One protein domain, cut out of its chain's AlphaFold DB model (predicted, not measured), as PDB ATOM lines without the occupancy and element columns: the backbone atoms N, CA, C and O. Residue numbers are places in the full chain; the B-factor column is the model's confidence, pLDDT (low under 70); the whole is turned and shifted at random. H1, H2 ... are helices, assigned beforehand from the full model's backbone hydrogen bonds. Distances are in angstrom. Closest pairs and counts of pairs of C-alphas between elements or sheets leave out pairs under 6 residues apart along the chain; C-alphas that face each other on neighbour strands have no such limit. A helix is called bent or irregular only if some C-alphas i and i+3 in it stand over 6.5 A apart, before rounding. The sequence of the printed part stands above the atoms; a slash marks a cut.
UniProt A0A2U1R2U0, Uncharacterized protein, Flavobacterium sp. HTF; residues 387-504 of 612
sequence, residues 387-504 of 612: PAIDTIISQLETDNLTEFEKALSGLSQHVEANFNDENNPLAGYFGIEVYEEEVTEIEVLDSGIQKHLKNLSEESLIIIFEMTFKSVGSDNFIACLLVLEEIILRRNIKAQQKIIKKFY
ATOM      1  N   PRO A 387     -38.675  34.174   3.407       87.25
ATOM      2  CA  PRO A 387     -38.590  35.631   3.387       87.25
ATOM      3  C   PRO A 387     -37.607  36.129   4.450       87.25
ATOM      4  O   PRO A 387     -37.432  35.464   5.469       87.25
ATOM      5  N   ALA A 388     -37.026  37.313   4.260       87.44
ATOM      6  CA  ALA A 388     -36.196  37.946   5.285       87.44
ATOM      7  C   ALA A 388     -36.957  38.060   6.618       87.44
ATOM      8  O   ALA A 388     -38.128  38.460   6.631       87.44
ATOM      9  N   ILE A 389     -36.292  37.725   7.724       89.75
ATOM     10  CA  ILE A 389     -36.916  37.683   9.052       89.75
ATOM     11  C   ILE A 389     -37.500  39.044   9.454       89.75
ATOM     12  O   ILE A 389     -38.654  39.107   9.870       89.75
ATOM     13  N   ASP A 390     -36.799  40.144   9.167       89.06
ATOM     14  CA  ASP A 390     -37.277  41.510   9.425       89.06
ATOM     15  C   ASP A 390     -38.588  41.821   8.692       89.06
ATOM     16  O   ASP A 390     -39.485  42.485   9.217       89.06
ATOM     17  N   THR A 391     -38.735  41.300   7.468       91.75
ATOM     18  CA  THR A 391     -39.975  41.460   6.697       91.75
ATOM     19  C   THR A 391     -41.125  40.733   7.383       91.75
ATOM     20  O   THR A 391     -42.224  41.276   7.461       91.75
ATOM     21  N   ILE A 392     -40.884  39.529   7.903       94.44
ATOM     22  CA  ILE A 392     -41.890  38.753   8.632       94.44
ATOM     23  C   ILE A 392     -42.278  39.466   9.928       94.44
ATOM     24  O   ILE A 392     -43.468  39.635  10.180       94.44
ATOM     25  N   ILE A 393     -41.295  39.931  10.706       93.94
ATOM     26  CA  ILE A 393     -41.523  40.649  11.968       93.94
ATOM     27  C   ILE A 393     -42.393  41.885  11.728       93.94
ATOM     28  O   ILE A 393     -43.410  42.052  12.396       93.94
ATOM     29  N   SER A 394     -42.077  42.692  10.708       92.69
ATOM     30  CA  SER A 394     -42.874  43.883  10.365       92.69
ATOM     31  C   SER A 394     -44.333  43.578   9.989       92.69
ATOM     32  O   SER A 394     -45.201  44.443  10.088       92.69
ATOM     33  N   GLN A 395     -44.626  42.348   9.553       95.19
ATOM     34  CA  GLN A 395     -45.968  41.913   9.161       95.19
ATOM     35  C   GLN A 395     -46.796  41.369  10.331       95.19
ATOM     36  O   GLN A 395     -47.993  41.149  10.157       95.19
ATOM     37  N   LEU A 396     -46.212  41.171  11.517       95.94
ATOM     38  CA  LEU A 396     -46.939  40.664  12.687       95.94
ATOM     39  C   LEU A 396     -47.933  41.686  13.272       95.94
ATOM     40  O   LEU A 396     -48.908  41.293  13.905       95.94
ATOM     41  N   GLU A 397     -47.755  42.982  13.011       92.62
ATOM     42  CA  GLU A 397     -48.625  44.046  13.549       92.62
ATOM     43  C   GLU A 397     -49.866  44.342  12.682       92.62
ATOM     44  O   GLU A 397     -50.742  45.129  13.062       92.62
ATOM     45  N   THR A 398     -49.973  43.708  11.510       95.38
ATOM     46  CA  THR A 398     -51.026  43.983  10.517       95.38
ATOM     47  C   THR A 398     -52.452  43.829  11.077       95.38
ATOM     48  O   THR A 398     -52.741  43.011  11.953       95.38
ATOM     49  N   ASP A 399     -53.392  44.632  10.566       95.75
ATOM     50  CA  ASP A 399     -54.839  44.468  10.795       95.75
ATOM     51  C   ASP A 399     -55.457  43.367   9.918       95.75
ATOM     52  O   ASP A 399     -56.603  42.966  10.125       95.75
ATOM     53  N   ASN A 400     -54.727  42.875   8.917       97.50
ATOM     54  CA  ASN A 400     -55.229  41.889   7.975       97.50
ATOM     55  C   ASN A 400     -54.921  40.464   8.460       97.50
ATOM     56  O   ASN A 400     -53.779  40.015   8.408       97.50
ATOM     57  N   LEU A 401     -55.960  39.725   8.857       97.19
ATOM     58  CA  LEU A 401     -55.844  38.342   9.338       97.19
ATOM     59  C   LEU A 401     -55.043  37.436   8.390       97.19
ATOM     60  O   LEU A 401     -54.206  36.665   8.842       97.19
ATOM     61  N   THR A 402     -55.271  37.526   7.078       96.94
ATOM     62  CA  THR A 402     -54.587  36.664   6.101       96.94
ATOM     63  C   THR A 402     -53.097  36.985   6.002       96.94
ATOM     64  O   THR A 402     -52.280  36.081   5.829       96.94
ATOM     65  N   GLU A 403     -52.725  38.259   6.116       96.56
ATOM     66  CA  GLU A 403     -51.316  38.665   6.159       96.56
ATOM     67  C   GLU A 403     -50.659  38.218   7.465       96.56
ATOM     68  O   GLU A 403     -49.552  37.683   7.426       96.56
ATOM     69  N   PHE A 404     -51.365  38.343   8.592       97.69
ATOM     70  CA  PHE A 404     -50.883  37.890   9.894       97.69
ATOM     71  C   PHE A 404     -50.651  36.372   9.920       97.69
ATOM     72  O   PHE A 404     -49.576  35.911  10.295       97.69
ATOM     73  N   GLU A 405     -51.609  35.570   9.439       97.69
ATOM     74  CA  GLU A 405     -51.448  34.111   9.345       97.69
ATOM     75  C   GLU A 405     -50.295  33.709   8.415       97.69
ATOM     76  O   GLU A 405     -49.579  32.742   8.686       97.69
ATOM     77  N   LYS A 406     -50.069  34.471   7.337       96.12
ATOM     78  CA  LYS A 406     -48.919  34.269   6.452       96.12
ATOM     79  C   LYS A 406     -47.599  34.589   7.163       96.12
ATOM     80  O   LYS A 406     -46.648  33.821   7.010       96.12
ATOM     81  N   ALA A 407     -47.546  35.668   7.945       96.81
ATOM     82  CA  ALA A 407     -46.380  36.029   8.746       96.81
ATOM     83  C   ALA A 407     -46.071  34.951   9.799       96.81
ATOM     84  O   ALA A 407     -44.938  34.482   9.869       96.81
ATOM     85  N   LEU A 408     -47.084  34.456  10.523       97.25
ATOM     86  CA  LEU A 408     -46.946  33.343  11.473       97.25
ATOM     87  C   LEU A 408     -46.381  32.081  10.811       97.25
ATOM     88  O   LEU A 408     -45.473  31.441  11.344       97.25
ATOM     89  N   SER A 409     -46.888  31.733   9.626       95.12
ATOM     90  CA  SER A 409     -46.367  30.594   8.870       95.12
ATOM     91  C   SER A 409     -44.905  30.796   8.466       95.12
ATOM     92  O   SER A 409     -44.146  29.831   8.499       95.12
ATOM     93  N   GLY A 410     -44.509  32.007   8.065       94.19
ATOM     94  CA  GLY A 410     -43.120  32.323   7.726       94.19
ATOM     95  C   GLY A 410     -42.195  32.243   8.940       94.19
ATOM     96  O   GLY A 410     -41.151  31.596   8.875       94.19
ATOM     97  N   LEU A 411     -42.604  32.838  10.064       95.50
ATOM     98  CA  LEU A 411     -41.843  32.826  11.314       95.50
ATOM     99  C   LEU A 411     -41.632  31.396  11.824       95.50
ATOM    100  O   LEU A 411     -40.520  31.011  12.170       95.50
ATOM    101  N   SER A 412     -42.675  30.565  11.776       94.44
ATOM    102  CA  SER A 412     -42.582  29.158  12.166       94.44
ATOM    103  C   SER A 412     -41.593  28.366  11.307       94.44
ATOM    104  O   SER A 412     -40.860  27.523  11.828       94.44
ATOM    105  N   GLN A 413     -41.514  28.653  10.002       92.69
ATOM    106  CA  GLN A 413     -40.530  28.013   9.128       92.69
ATOM    107  C   GLN A 413     -39.094  28.429   9.473       92.69
ATOM    108  O   GLN A 413     -38.214  27.568   9.451       92.69
ATOM    109  N   HIS A 414     -38.863  29.693   9.845       92.81
ATOM    110  CA  HIS A 414     -37.570  30.165  10.365       92.81
ATOM    111  C   HIS A 414     -37.198  29.474  11.673       92.81
ATOM    112  O   HIS A 414     -36.126  28.877  11.776       92.81
ATOM    113  N   VAL A 415     -38.121  29.431  12.635       92.00
ATOM    114  CA  VAL A 415     -37.916  28.705  13.894       92.00
ATOM    115  C   VAL A 415     -37.673  27.213  13.641       92.00
ATOM    116  O   VAL A 415     -36.895  26.567  14.338       92.00
ATOM    117  N   GLU A 416     -38.297  26.603  12.632       90.19
ATOM    118  CA  GLU A 416     -37.985  25.228  12.237       90.19
ATOM    119  C   GLU A 416     -36.593  25.078  11.619       90.19
ATOM    120  O   GLU A 416     -35.884  24.126  11.958       90.19
ATOM    121  N   ALA A 417     -36.190  25.998  10.747       89.50
ATOM    122  CA  ALA A 417     -34.889  25.989  10.086       89.50
ATOM    123  C   ALA A 417     -33.731  26.174  11.079       89.50
ATOM    124  O   ALA A 417     -32.700  25.515  10.949       89.50
ATOM    125  N   ASN A 418     -33.935  26.963  12.132       88.75
ATOM    126  CA  ASN A 418     -32.852  27.424  13.005       88.75
ATOM    127  C   ASN A 418     -32.826  26.783  14.403       88.75
ATOM    128  O   ASN A 418     -31.802  26.826  15.066       88.75
ATOM    129  N   PHE A 419     -33.889  26.087  14.816       86.69
ATOM    130  CA  PHE A 419     -33.917  25.356  16.093       86.69
ATOM    131  C   PHE A 419     -32.874  24.232  16.188       86.69
ATOM    132  O   PHE A 419     -32.877  23.330  15.347       86.69
ATOM    133  N   ASN A 420     -32.068  24.206  17.239       78.06
ATOM    134  CA  ASN A 420     -31.315  23.014  17.641       78.06
ATOM    135  C   ASN A 420     -31.883  22.492  18.975       78.06
ATOM    136  O   ASN A 420     -32.749  23.140  19.553       78.06
ATOM    137  N   ASP A 421     -31.478  21.300  19.423       70.44
ATOM    138  CA  ASP A 421     -32.123  20.640  20.573       70.44
ATOM    139  C   ASP A 421     -32.068  21.468  21.882       70.44
ATOM    140  O   ASP A 421     -32.892  21.235  22.765       70.44
ATOM    141  N   GLU A 422     -31.174  22.460  21.981       67.75
ATOM    142  CA  GLU A 422     -30.963  23.299  23.175       67.75
ATOM    143  C   GLU A 422     -31.374  24.773  22.983       67.75
ATOM    144  O   GLU A 422     -31.581  25.483  23.965       67.75
ATOM    145  N   ASN A 423     -31.533  25.244  21.741       77.94
ATOM    146  CA  ASN A 423     -31.759  26.654  21.428       77.94
ATOM    147  C   ASN A 423     -32.955  26.864  20.488       77.94
ATOM    148  O   ASN A 423     -32.947  26.465  19.313       77.94
ATOM    149  N   ASN A 424     -33.972  27.564  20.997       87.31
ATOM    150  CA  ASN A 424     -35.070  28.087  20.200       87.31
ATOM    151  C   ASN A 424     -34.749  29.513  19.717       87.31
ATOM    152  O   ASN A 424     -34.716  30.443  20.521       87.31
ATOM    153  N   PRO A 425     -34.577  29.725  18.399       88.06
ATOM    154  CA  PRO A 425     -34.131  31.005  17.846       88.06
ATOM    155  C   PRO A 425     -35.200  32.103  17.937       88.06
ATOM    156  O   PRO A 425     -34.920  33.254  17.608       88.06
ATOM    157  N   LEU A 426     -36.431  31.761  18.351       91.44
ATOM    158  CA  LEU A 426     -37.567  32.674  18.353       91.44
ATOM    159  C   LEU A 426     -37.260  33.968  19.110       91.44
ATOM    160  O   LEU A 426     -37.471  35.035  18.550       91.44
ATOM    161  N   ALA A 427     -36.747  33.884  20.338       88.69
ATOM    162  CA  ALA A 427     -36.452  35.068  21.146       88.69
ATOM    163  C   ALA A 427     -35.326  35.924  20.545       88.69
ATOM    164  O   ALA A 427     -35.421  37.153  20.533       88.69
ATOM    165  N   GLY A 428     -34.313  35.269  19.966       86.69
ATOM    166  CA  GLY A 428     -33.192  35.922  19.290       86.69
ATOM    167  C   GLY A 428     -33.643  36.841  18.153       86.69
ATOM    168  O   GLY A 428     -33.164  37.966  18.054       86.69
ATOM    169  N   TYR A 429     -34.656  36.440  17.375       89.94
ATOM    170  CA  TYR A 429     -35.220  37.285  16.310       89.94
ATOM    171  C   TYR A 429     -35.805  38.611  16.798       89.94
ATOM    172  O   TYR A 429     -35.906  39.555  16.019       89.94
ATOM    173  N   PHE A 430     -36.182  38.694  18.072       90.62
ATOM    174  CA  PHE A 430     -36.710  39.909  18.687       90.62
ATOM    175  C   PHE A 430     -35.708  40.563  19.648       90.62
ATOM    176  O   PHE A 430     -36.042  41.565  20.276       90.62
ATOM    177  N   GLY A 431     -34.485  40.028  19.766       87.69
ATOM    178  CA  GLY A 431     -33.468  40.525  20.695       87.69
ATOM    179  C   GLY A 431     -33.850  40.348  22.167       87.69
ATOM    180  O   GLY A 431     -33.485  41.182  22.992       87.69
ATOM    181  N   ILE A 432     -34.615  39.301  22.481       87.81
ATOM    182  CA  ILE A 432     -35.130  39.022  23.824       87.81
ATOM    183  C   ILE A 432     -34.292  37.915  24.467       87.81
ATOM    184  O   ILE A 432     -34.028  36.884  23.848       87.81
ATOM    185  N   GLU A 433     -33.884  38.124  25.719       82.88
ATOM    186  CA  GLU A 433     -33.291  37.073  26.548       82.88
ATOM    187  C   GLU A 433     -34.395  36.226  27.180       82.88
ATOM    188  O   GLU A 433     -35.406  36.759  27.639       82.88
ATOM    189  N   VAL A 434     -34.198  34.908  27.203       79.25
ATOM    190  CA  VAL A 434     -35.140  33.975  27.827       79.25
ATOM    191  C   VAL A 434     -34.514  33.412  29.086       79.25
ATOM    192  O   VAL A 434     -33.389  32.912  29.056       79.25
ATOM    193  N   TYR A 435     -35.262  33.477  30.180       75.19
ATOM    194  CA  TYR A 435     -34.875  32.890  31.454       75.19
ATOM    195  C   TYR A 435     -35.675  31.606  31.691       75.19
ATOM    196  O   TYR A 435     -36.872  31.533  31.407       75.19
ATOM    197  N   GLU A 436     -35.011  30.577  32.219       71.94
ATOM    198  CA  GLU A 436     -35.606  29.245  32.422       71.94
ATOM    199  C   GLU A 436     -36.793  29.253  33.401       71.94
ATOM    200  O   GLU A 436     -37.653  28.376  33.345       71.94
ATOM    201  N   GLU A 437     -36.871  30.253  34.280       72.75
ATOM    202  CA  GLU A 437     -37.860  30.327  35.363       72.75
ATOM    203  C   GLU A 437     -39.000  31.325  35.092       72.75
ATOM    204  O   GLU A 437     -39.943  31.405  35.879       72.75
ATOM    205  N   GLU A 438     -38.942  32.084  33.991       78.12
ATOM    206  CA  GLU A 438     -39.881  33.177  33.729       78.12
ATOM    207  C   GLU A 438     -40.606  33.019  32.395       78.12
ATOM    208  O   GLU A 438     -40.011  32.744  31.349       78.12
ATOM    209  N   VAL A 439     -41.919  33.263  32.420       83.75
ATOM    210  CA  VAL A 439     -42.697  33.382  31.189       83.75
ATOM    211  C   VAL A 439     -42.296  34.668  30.472       83.75
ATOM    212  O   VAL A 439     -42.458  35.767  30.993       83.75
ATOM    213  N   THR A 440     -41.783  34.514  29.260       88.94
ATOM    214  CA  THR A 440     -41.279  35.576  28.402       88.94
ATOM    215  C   THR A 440     -42.377  36.086  27.471       88.94
ATOM    216  O   THR A 440     -43.046  35.308  26.779       88.94
ATOM    217  N   GLU A 441     -42.543  37.407  27.432       91.12
ATOM    218  CA  GLU A 441     -43.416  38.097  26.480       91.12
ATOM    219  C   GLU A 441     -42.623  38.523  25.238       91.12
ATOM    220  O   GLU A 441     -41.509  39.034  25.334       91.12
ATOM    221  N   ILE A 442     -43.221  38.341  24.062       93.62
ATOM    222  CA  ILE A 442     -42.757  38.894  22.791       93.62
ATOM    223  C   ILE A 442     -43.843  39.865  22.325       93.62
ATOM    224  O   ILE A 442     -44.732  39.495  21.558       93.62
ATOM    225  N   GLU A 443     -43.767  41.115  22.791       93.62
ATOM    226  CA  GLU A 443     -44.844  42.120  22.707       93.62
ATOM    227  C   GLU A 443     -45.521  42.196  21.326       93.62
ATOM    228  O   GLU A 443     -46.752  42.176  21.229       93.62
ATOM    229  N   VAL A 444     -44.727  42.231  20.250       94.56
ATOM    230  CA  VAL A 444     -45.213  42.305  18.861       94.56
ATOM    231  C   VAL A 444     -45.999  41.051  18.463       94.56
ATOM    232  O   VAL A 444     -47.084  41.146  17.883       94.56
ATOM    233  N   LEU A 445     -45.470  39.866  18.782       96.31
ATOM    234  CA  LEU A 445     -46.123  38.592  18.486       96.31
ATOM    235  C   LEU A 445     -47.398  38.440  19.323       96.31
ATOM    236  O   LEU A 445     -48.455  38.122  18.777       96.31
ATOM    237  N   ASP A 446     -47.318  38.720  20.620       95.94
ATOM    238  CA  ASP A 446     -48.421  38.551  21.564       95.94
ATOM    239  C   ASP A 446     -49.579  39.498  21.256       95.94
ATOM    240  O   ASP A 446     -50.735  39.070  21.197       95.94
ATOM    241  N   SER A 447     -49.280  40.767  20.969       95.81
ATOM    242  CA  SER A 447     -50.282  41.761  20.576       95.81
ATOM    243  C   SER A 447     -50.976  41.370  19.272       95.81
ATOM    244  O   SER A 447     -52.207  41.435  19.176       95.81
ATOM    245  N   GLY A 448     -50.213  40.909  18.273       96.31
ATOM    246  CA  GLY A 448     -50.757  40.399  17.015       96.31
ATOM    247  C   GLY A 448     -51.666  39.184  17.226       96.31
ATOM    248  O   GLY A 448     -52.782  39.138  16.698       96.31
ATOM    249  N   ILE A 449     -51.240  38.230  18.064       97.38
ATOM    250  CA  ILE A 449     -52.043  37.053  18.421       97.38
ATOM    251  C   ILE A 449     -53.341  37.494  19.088       97.38
ATOM    252  O   ILE A 449     -54.409  37.120  18.610       97.38
ATOM    253  N   GLN A 450     -53.287  38.304  20.147       96.56
ATOM    254  CA  GLN A 450     -54.477  38.741  20.890       96.56
ATOM    255  C   GLN A 450     -55.485  39.469  19.998       96.56
ATOM    256  O   GLN A 450     -56.693  39.229  20.090       96.56
ATOM    257  N   LYS A 451     -54.992  40.318  19.094       96.62
ATOM    258  CA  LYS A 451     -55.802  41.064  18.127       96.62
ATOM    259  C   LYS A 451     -56.602  40.149  17.198       96.62
ATOM    260  O   LYS A 451     -57.773  40.422  16.928       96.62
ATOM    261  N   HIS A 452     -55.996  39.054  16.736       97.62
ATOM    262  CA  HIS A 452     -56.590  38.138  15.754       97.62
ATOM    263  C   HIS A 452     -57.159  36.844  16.352       97.62
ATOM    264  O   HIS A 452     -57.842  36.103  15.643       97.62
ATOM    265  N   LEU A 453     -56.933  36.579  17.644       96.94
ATOM    266  CA  LEU A 453     -57.068  35.273  18.308       96.94
ATOM    267  C   LEU A 453     -58.352  34.517  17.955       96.94
ATOM    268  O   LEU A 453     -58.314  33.362  17.531       96.94
ATOM    269  N   LYS A 454     -59.500  35.196  18.061       96.31
ATOM    270  CA  LYS A 454     -60.831  34.605  17.832       96.31
ATOM    271  C   LYS A 454     -61.071  34.165  16.387       96.31
ATOM    272  O   LYS A 454     -61.934  33.328  16.146       96.31
ATOM    273  N   ASN A 455     -60.339  34.741  15.435       97.25
ATOM    274  CA  ASN A 455     -60.499  34.485  14.006       97.25
ATOM    275  C   ASN A 455     -59.353  33.656  13.410       97.25
ATOM    276  O   ASN A 455     -59.479  33.221  12.269       97.25
ATOM    277  N   LEU A 456     -58.271  33.411  14.161       97.56
ATOM    278  CA  LEU A 456     -57.175  32.545  13.721       97.56
ATOM    279  C   LEU A 456     -57.692  31.158  13.345       97.56
ATOM    280  O   LEU A 456     -58.526  30.580  14.048       97.56
ATOM    281  N   SER A 457     -57.165  30.598  12.262       96.56
ATOM    282  CA  SER A 457     -57.419  29.214  11.890       96.56
ATOM    283  C   SER A 457     -56.850  28.244  12.930       96.56
ATOM    284  O   SER A 457     -55.906  28.543  13.663       96.56
ATOM    285  N   GLU A 458     -57.412  27.036  12.981       94.69
ATOM    286  CA  GLU A 458     -56.895  25.961  13.841       94.69
ATOM    287  C   GLU A 458     -55.428  25.647  13.539       94.69
ATOM    288  O   GLU A 458     -54.649  25.385  14.450       94.69
ATOM    289  N   GLU A 459     -55.045  25.693  12.261       95.62
ATOM    290  CA  GLU A 459     -53.666  25.432  11.862       95.62
ATOM    291  C   GLU A 459     -52.725  26.527  12.373       95.62
ATOM    292  O   GLU A 459     -51.661  26.197  12.882       95.62
ATOM    293  N   SER A 460     -53.135  27.798  12.339       97.12
ATOM    294  CA  SER A 460     -52.348  28.901  12.899       97.12
ATOM    295  C   SER A 460     -52.195  28.809  14.417       97.12
ATOM    296  O   SER A 460     -51.096  29.024  14.919       97.12
ATOM    297  N   LEU A 461     -53.246  28.423  15.152       97.38
ATOM    298  CA  LEU A 461     -53.149  28.185  16.601       97.38
ATOM    299  C   LEU A 461     -52.143  27.069  16.925       97.38
ATOM    300  O   LEU A 461     -51.336  27.201  17.843       97.38
ATOM    301  N   ILE A 462     -52.159  25.985  16.143       95.88
ATOM    302  CA  ILE A 462     -51.192  24.890  16.280       95.88
ATOM    303  C   ILE A 462     -49.780  25.368  15.929       95.88
ATOM    304  O   ILE A 462     -48.850  25.059  16.662       95.88
ATOM    305  N   ILE A 463     -49.609  26.120  14.839       96.00
ATOM    306  CA  ILE A 463     -48.312  26.660  14.411       96.00
ATOM    307  C   ILE A 463     -47.688  27.527  15.504       96.00
ATOM    308  O   ILE A 463     -46.502  27.366  15.785       96.00
ATOM    309  N   ILE A 464     -48.477  28.405  16.131       96.69
ATOM    310  CA  ILE A 464     -48.001  29.243  17.234       96.69
ATOM    311  C   ILE A 464     -47.514  28.352  18.376       96.69
ATOM    312  O   ILE A 464     -46.349  28.456  18.735       96.69
ATOM    313  N   PHE A 465     -48.344  27.415  18.857       95.38
ATOM    314  CA  PHE A 465     -47.949  26.494  19.929       95.38
ATOM    315  C   PHE A 465     -46.649  25.745  19.601       95.38
ATOM    316  O   PHE A 465     -45.753  25.645  20.429       95.38
ATOM    317  N   GLU A 466     -46.530  25.219  18.380       92.94
ATOM    318  CA  GLU A 466     -45.355  24.457  17.949       92.94
ATOM    319  C   GLU A 466     -44.078  25.290  17.850       92.94
ATOM    320  O   GLU A 466     -42.981  24.742  17.948       92.94
ATOM    321  N   MET A 467     -44.213  26.584  17.587       93.69
ATOM    322  CA  MET A 467     -43.107  27.526  17.497       93.69
ATOM    323  C   MET A 467     -42.660  28.003  18.884       93.69
ATOM    324  O   MET A 467     -41.473  28.224  19.099       93.69
ATOM    325  N   THR A 468     -43.609  28.126  19.813       93.44
ATOM    326  CA  THR A 468     -43.414  28.673  21.162       93.44
ATOM    327  C   THR A 468     -43.207  27.601  22.237       93.44
ATOM    328  O   THR A 468     -43.107  27.941  23.408       93.44
ATOM    329  N   PHE A 469     -43.224  26.314  21.879       90.62
ATOM    330  CA  PHE A 469     -43.019  25.194  22.805       90.62
ATOM    331  C   PHE A 469     -42.375  23.998  22.087       90.62
ATOM    332  O   PHE A 469     -43.041  23.030  21.693       90.62
ATOM    333  N   LYS A 470     -41.066  24.085  21.842       87.44
ATOM    334  CA  LYS A 470     -40.267  23.078  21.134       87.44
ATOM    335  C   LYS A 470     -39.413  22.205  22.040       87.44
ATOM    336  O   LYS A 470     -39.296  21.017  21.733       87.44
ATOM    337  N   SER A 471     -38.826  22.766  23.086       82.25
ATOM    338  CA  SER A 471     -38.070  22.066  24.123       82.25
ATOM    339  C   SER A 471     -38.662  22.371  25.496       82.25
ATOM    340  O   SER A 471     -39.482  23.270  25.665       82.25
ATOM    341  N   VAL A 472     -38.293  21.560  26.479       74.06
ATOM    342  CA  VAL A 472     -38.627  21.804  27.880       74.06
ATOM    343  C   VAL A 472     -37.441  22.522  28.530       74.06
ATOM    344  O   VAL A 472     -36.309  22.101  28.317       74.06
ATOM    345  N   GLY A 473     -37.695  23.594  29.288       70.94
ATOM    346  CA  GLY A 473     -36.676  24.360  30.023       70.94
ATOM    347  C   GLY A 473     -36.591  25.823  29.585       70.94
ATOM    348  O   GLY A 473     -36.913  26.713  30.362       70.94
ATOM    349  N   SER A 474     -36.221  26.071  28.325       71.19
ATOM    350  CA  SER A 474     -35.998  27.425  27.791       71.19
ATOM    351  C   SER A 474     -37.158  27.991  26.964       71.19
ATOM    352  O   SER A 474     -37.161  29.176  26.657       71.19
ATOM    353  N   ASP A 475     -38.182  27.199  26.628       82.50
ATOM    354  CA  ASP A 475     -39.335  27.673  25.848       82.50
ATOM    355  C   ASP A 475     -40.501  28.114  26.738       82.50
ATOM    356  O   ASP A 475     -41.524  27.433  26.866       82.50
ATOM    357  N   ASN A 476     -40.359  29.296  27.334       86.50
ATOM    358  CA  ASN A 476     -41.336  29.862  28.262       86.50
ATOM    359  C   ASN A 476     -42.146  31.021  27.664       86.50
ATOM    360  O   ASN A 476     -42.341  32.037  28.310       86.50
ATOM    361  N   PHE A 477     -42.650  30.923  26.437       92.31
ATOM    362  CA  PHE A 477     -43.336  32.061  25.804       92.31
ATOM    363  C   PHE A 477     -44.831  32.162  26.158       92.31
ATOM    364  O   PHE A 477     -45.585  31.196  25.991       92.31
ATOM    365  N   ILE A 478     -45.302  33.359  26.533       92.31
ATOM    366  CA  ILE A 478     -46.720  33.624  26.865       92.31
ATOM    367  C   ILE A 478     -47.677  33.290  25.706       92.31
ATOM    368  O   ILE A 478     -48.785  32.789  25.933       92.31
ATOM    369  N   ALA A 479     -47.230  33.488  24.461       94.94
ATOM    370  CA  ALA A 479     -47.949  33.134  23.239       94.94
ATOM    371  C   ALA A 479     -48.484  31.692  23.254       94.94
ATOM    372  O   ALA A 479     -49.587  31.442  22.761       94.94
ATOM    373  N   CYS A 480     -47.742  30.757  23.863       94.44
ATOM    374  CA  CYS A 480     -48.139  29.358  24.008       94.44
ATOM    375  C   CYS A 480     -49.444  29.212  24.810       94.44
ATOM    376  O   CYS A 480     -50.373  28.510  24.397       94.44
ATOM    377  N   LEU A 481     -49.542  29.922  25.939       93.56
ATOM    378  CA  LEU A 481     -50.697  29.869  26.835       93.56
ATOM    379  C   LEU A 481     -51.921  30.542  26.197       93.56
ATOM    380  O   LEU A 481     -53.023  29.989  26.242       93.56
ATOM    381  N   LEU A 482     -51.718  31.685  25.528       94.25
ATOM    382  CA  LEU A 482     -52.779  32.433  24.841       94.25
ATOM    383  C   LEU A 482     -53.510  31.580  23.798       94.25
ATOM    384  O   LEU A 482     -54.744  31.550  23.763       94.25
ATOM    385  N   VAL A 483     -52.765  30.872  22.944       96.00
ATOM    386  CA  VAL A 483     -53.388  30.049  21.897       96.00
ATOM    387  C   VAL A 483     -54.025  28.789  22.455       96.00
ATOM    388  O   VAL A 483     -55.021  28.315  21.902       96.00
ATOM    389  N   LEU A 484     -53.495  28.248  23.554       95.38
ATOM    390  CA  LEU A 484     -54.050  27.034  24.127       95.38
ATOM    391  C   LEU A 484     -55.397  27.270  24.806       95.38
ATOM    392  O   LEU A 484     -56.305  26.451  24.653       95.38
ATOM    393  N   GLU A 485     -55.550  28.407  25.481       96.06
ATOM    394  CA  GLU A 485     -56.836  28.867  26.005       96.06
ATOM    395  C   GLU A 485     -57.912  28.901  24.908       96.06
ATOM    396  O   GLU A 485     -59.000  28.337  25.068       96.06
ATOM    397  N   GLU A 486     -57.586  29.459  23.741       96.88
ATOM    398  CA  GLU A 486     -58.499  29.513  22.597       96.88
ATOM    399  C   GLU A 486     -58.817  28.112  22.028       96.88
ATOM    400  O   GLU A 486     -59.980  27.799  21.757       96.88
ATOM    401  N   ILE A 487     -57.827  27.217  21.910       96.06
ATOM    402  CA  ILE A 487     -58.048  25.818  21.484       96.06
ATOM    403  C   ILE A 487     -58.986  25.078  22.456       96.06
ATOM    404  O   ILE A 487     -59.843  24.291  22.028       96.06
ATOM    405  N   ILE A 488     -58.842  25.307  23.766       95.25
ATOM    406  CA  ILE A 488     -59.713  24.727  24.797       95.25
ATOM    407  C   ILE A 488     -61.146  25.241  24.625       95.25
ATOM    408  O   ILE A 488     -62.081  24.434  24.602       95.25
ATOM    409  N   LEU A 489     -61.327  26.554  24.442       95.88
ATOM    410  CA  LEU A 489     -62.640  27.173  24.228       95.88
ATOM    411  C   LEU A 489     -63.354  26.607  22.993       95.88
ATOM    412  O   LEU A 489     -64.555  26.335  23.046       95.88
ATOM    413  N   ARG A 490     -62.614  26.351  21.907       95.81
ATOM    414  CA  ARG A 490     -63.147  25.765  20.664       95.81
ATOM    415  C   ARG A 490     -63.485  24.277  20.762       95.81
ATOM    416  O   ARG A 490     -64.169  23.753  19.882       95.81
ATOM    417  N   ARG A 491     -63.017  23.578  21.806       92.69
ATOM    418  CA  ARG A 491     -63.206  22.126  22.022       92.69
ATOM    419  C   ARG A 491     -62.816  21.262  20.813       92.69
ATOM    420  O   ARG A 491     -63.411  20.213  20.558       92.69
ATOM    421  N   ASN A 492     -61.806  21.681  20.052       91.50
ATOM    422  CA  ASN A 492     -61.380  20.960  18.858       91.50
ATOM    423  C   ASN A 492     -60.494  19.757  19.219       91.50
ATOM    424  O   ASN A 492     -59.290  19.884  19.444       91.50
ATOM    425  N   ILE A 493     -61.088  18.560  19.213       92.75
ATOM    426  CA  ILE A 493     -60.404  17.301  19.556       92.75
ATOM    427  C   ILE A 493     -59.152  17.081  18.691       92.75
ATOM    428  O   ILE A 493     -58.120  16.634  19.189       92.75
ATOM    429  N   LYS A 494     -59.207  17.388  17.387       94.12
ATOM    430  CA  LYS A 494     -58.069  17.154  16.484       94.12
ATOM    431  C   LYS A 494     -56.900  18.084  16.805       94.12
ATOM    432  O   LYS A 494     -55.762  17.615  16.793       94.12
ATOM    433  N   ALA A 495     -57.176  19.354  17.098       94.81
ATOM    434  CA  ALA A 495     -56.155  20.318  17.497       94.81
ATOM    435  C   ALA A 495     -55.516  19.913  18.831       94.81
ATOM    436  O   ALA A 495     -54.310  19.697  18.876       94.81
ATOM    437  N   GLN A 496     -56.316  19.644  19.868       96.06
ATOM    438  CA  GLN A 496     -55.820  19.188  21.176       96.06
ATOM    439  C   GLN A 496     -54.945  17.926  21.075       96.06
ATOM    440  O   GLN A 496     -53.900  17.816  21.712       96.06
ATOM    441  N   GLN A 497     -55.313  16.974  20.213       94.56
ATOM    442  CA  GLN A 497     -54.496  15.782  19.974       94.56
ATOM    443  C   GLN A 497     -53.178  16.076  19.236       94.56
ATOM    444  O   GLN A 497     -52.200  15.353  19.447       94.56
ATOM    445  N   LYS A 498     -53.137  17.089  18.359       94.94
ATOM    446  CA  LYS A 498     -51.887  17.569  17.747       94.94
ATOM    447  C   LYS A 498     -50.998  18.241  18.801       94.94
ATOM    448  O   LYS A 498     -49.820  17.899  18.852       94.94
ATOM    449  N   ILE A 499     -51.567  19.076  19.675       94.75
ATOM    450  CA  ILE A 499     -50.863  19.712  20.801       94.75
ATOM    451  C   ILE A 499     -50.189  18.660  21.685       94.75
ATOM    452  O   ILE A 499     -48.979  18.695  21.864       94.75
ATOM    453  N   ILE A 500     -50.925  17.632  22.122       93.69
ATOM    454  CA  ILE A 500     -50.372  16.536  22.944       93.69
ATOM    455  C   ILE A 500     -49.226  15.812  22.238       93.69
ATOM    456  O   ILE A 500     -48.220  15.459  22.846       93.69
ATOM    457  N   LYS A 501     -49.349  15.585  20.925       92.56
ATOM    458  CA  LYS A 501     -48.267  14.971  20.150       92.56
ATOM    459  C   LYS A 501     -47.005  15.844  20.153       92.56
ATOM    460  O   LYS A 501     -45.911  15.284  20.111       92.56
ATOM    461  N   LYS A 502     -47.155  17.168  20.140       91.00
ATOM    462  CA  LYS A 502     -46.047  18.130  20.116       91.00
ATOM    463  C   LYS A 502     -45.430  18.314  21.496       91.00
ATOM    464  O   LYS A 502     -44.215  18.206  21.584       91.00
ATOM    465  N   PHE A 503     -46.252  18.388  22.541       90.19
ATOM    466  CA  PHE A 503     -45.823  18.318  23.938       90.19
ATOM    467  C   PHE A 503     -44.891  17.121  24.182       90.19
ATOM    468  O   PHE A 503     -43.740  17.303  24.550       90.19
ATOM    469  N   TYR A 504     -45.299  15.901  23.805       87.31
ATOM    470  CA  TYR A 504     -44.422  14.724  23.937       87.31
ATOM    471  C   TYR A 504     -43.107  14.812  23.174       87.31
ATOM    472  O   TYR A 504     -42.128  14.177  23.554       87.31
TER     473      TYR A 504
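What this domain is: This is residues 387 to 504 of the 612 residues of an uncharacterized protein of Flavobacterium sp. HTF (UniProt A0A2U1R2U0). H4 is in the middle of a rounded, all-helix body, with H2, H5 and H6 packed round it. H3 packs on H5 and on the first residues of H2, while H1 folds back along H2 as a helical hairpin at the far side from H6. The long link, residues 419 to 442, loops across the end where H2 and H4 finish and H3 and H5 begin. The printed part has 118 residues with six named helices, H1 to H6 in order along the chain, and no named strand. It is compact, with a radius of gyration of the C-alphas of 13.3 A and spans of 33 by 32 by 24 A.

Where its parts are: The longest helix, H2, holds residues 401 to 418 and runs 25.7 A from C-alpha 401 at (-55.844, 38.342, 9.338) to C-alpha 418 at (-32.852, 27.424, 13.005). Before it comes H1, residues 389 to 395, 10.0 A long. After it come H3, residues 443 to 455, 19.5 A; H4, residues 458 to 468, 15.6 A; and H5, residues 478 to 490, 19.2 A. H3 is irregular: C-alphas 451 and 454 are 8.2 A apart. H6, residues 493 to 504, is 16.8 A long and ends with C-alpha 504 at (-44.422, 14.724, 23.937).

How they stand to each other: H2 touches H4, the closest C-alphas being those of Ser 412 and Met 467, 5.6 A apart; they run the same way at a tilt of 38 degrees, only just steep. H1 and H2 form a hairpin, opposite ways at a shallow tilt of 19 degrees, closest at the C-alphas of Ile 392 and Ala 407, 5.3 A. With residues 401 to 404 alone, H2 only just touches H3, with 3 pairs of C-alphas within 8 A; the closest are Leu 401 and His 452, 6.5 A. H3 touches H5 the same way at 6 degrees, a shallow tilt, with the C-alphas of Asp 446 and Ala 479 closest at 5.7 A. H4, H5 and H6 are an up and down bundle, each running against the one before. H4 and H5 form a hairpin, closest at the C-alphas of Phe 465 and Cys 480, 5.0 A. H4 touches H6 at a shallow tilt of 15 degrees, closest at the C-alphas of Glu 466 and Lys 502, 6.7 A. H5 and H6 touch only at the corner, and only just, with 3 pairs of C-alphas within 8 A; the closest are Ile 487 and Gln 496, 7.0 A. Of the helix pairs, H3 and H4 are near each other, while H1 and H6, for instance, are apart. Each O i to N i+4 pair is within hydrogen-bond range in H1, H2, H4 and H6; in H3 it is 7 of 9 and in H5 8 of 9.

The domain as a whole: The C-alphas farthest apart, those of Gly 431 and Ile 493, are 35.6 A apart. The printed part has no cut. The link from H2 to H3 is long, with 24 residues. The mean pLDDT of the printed part is 91.2, and residue 422 is under 70.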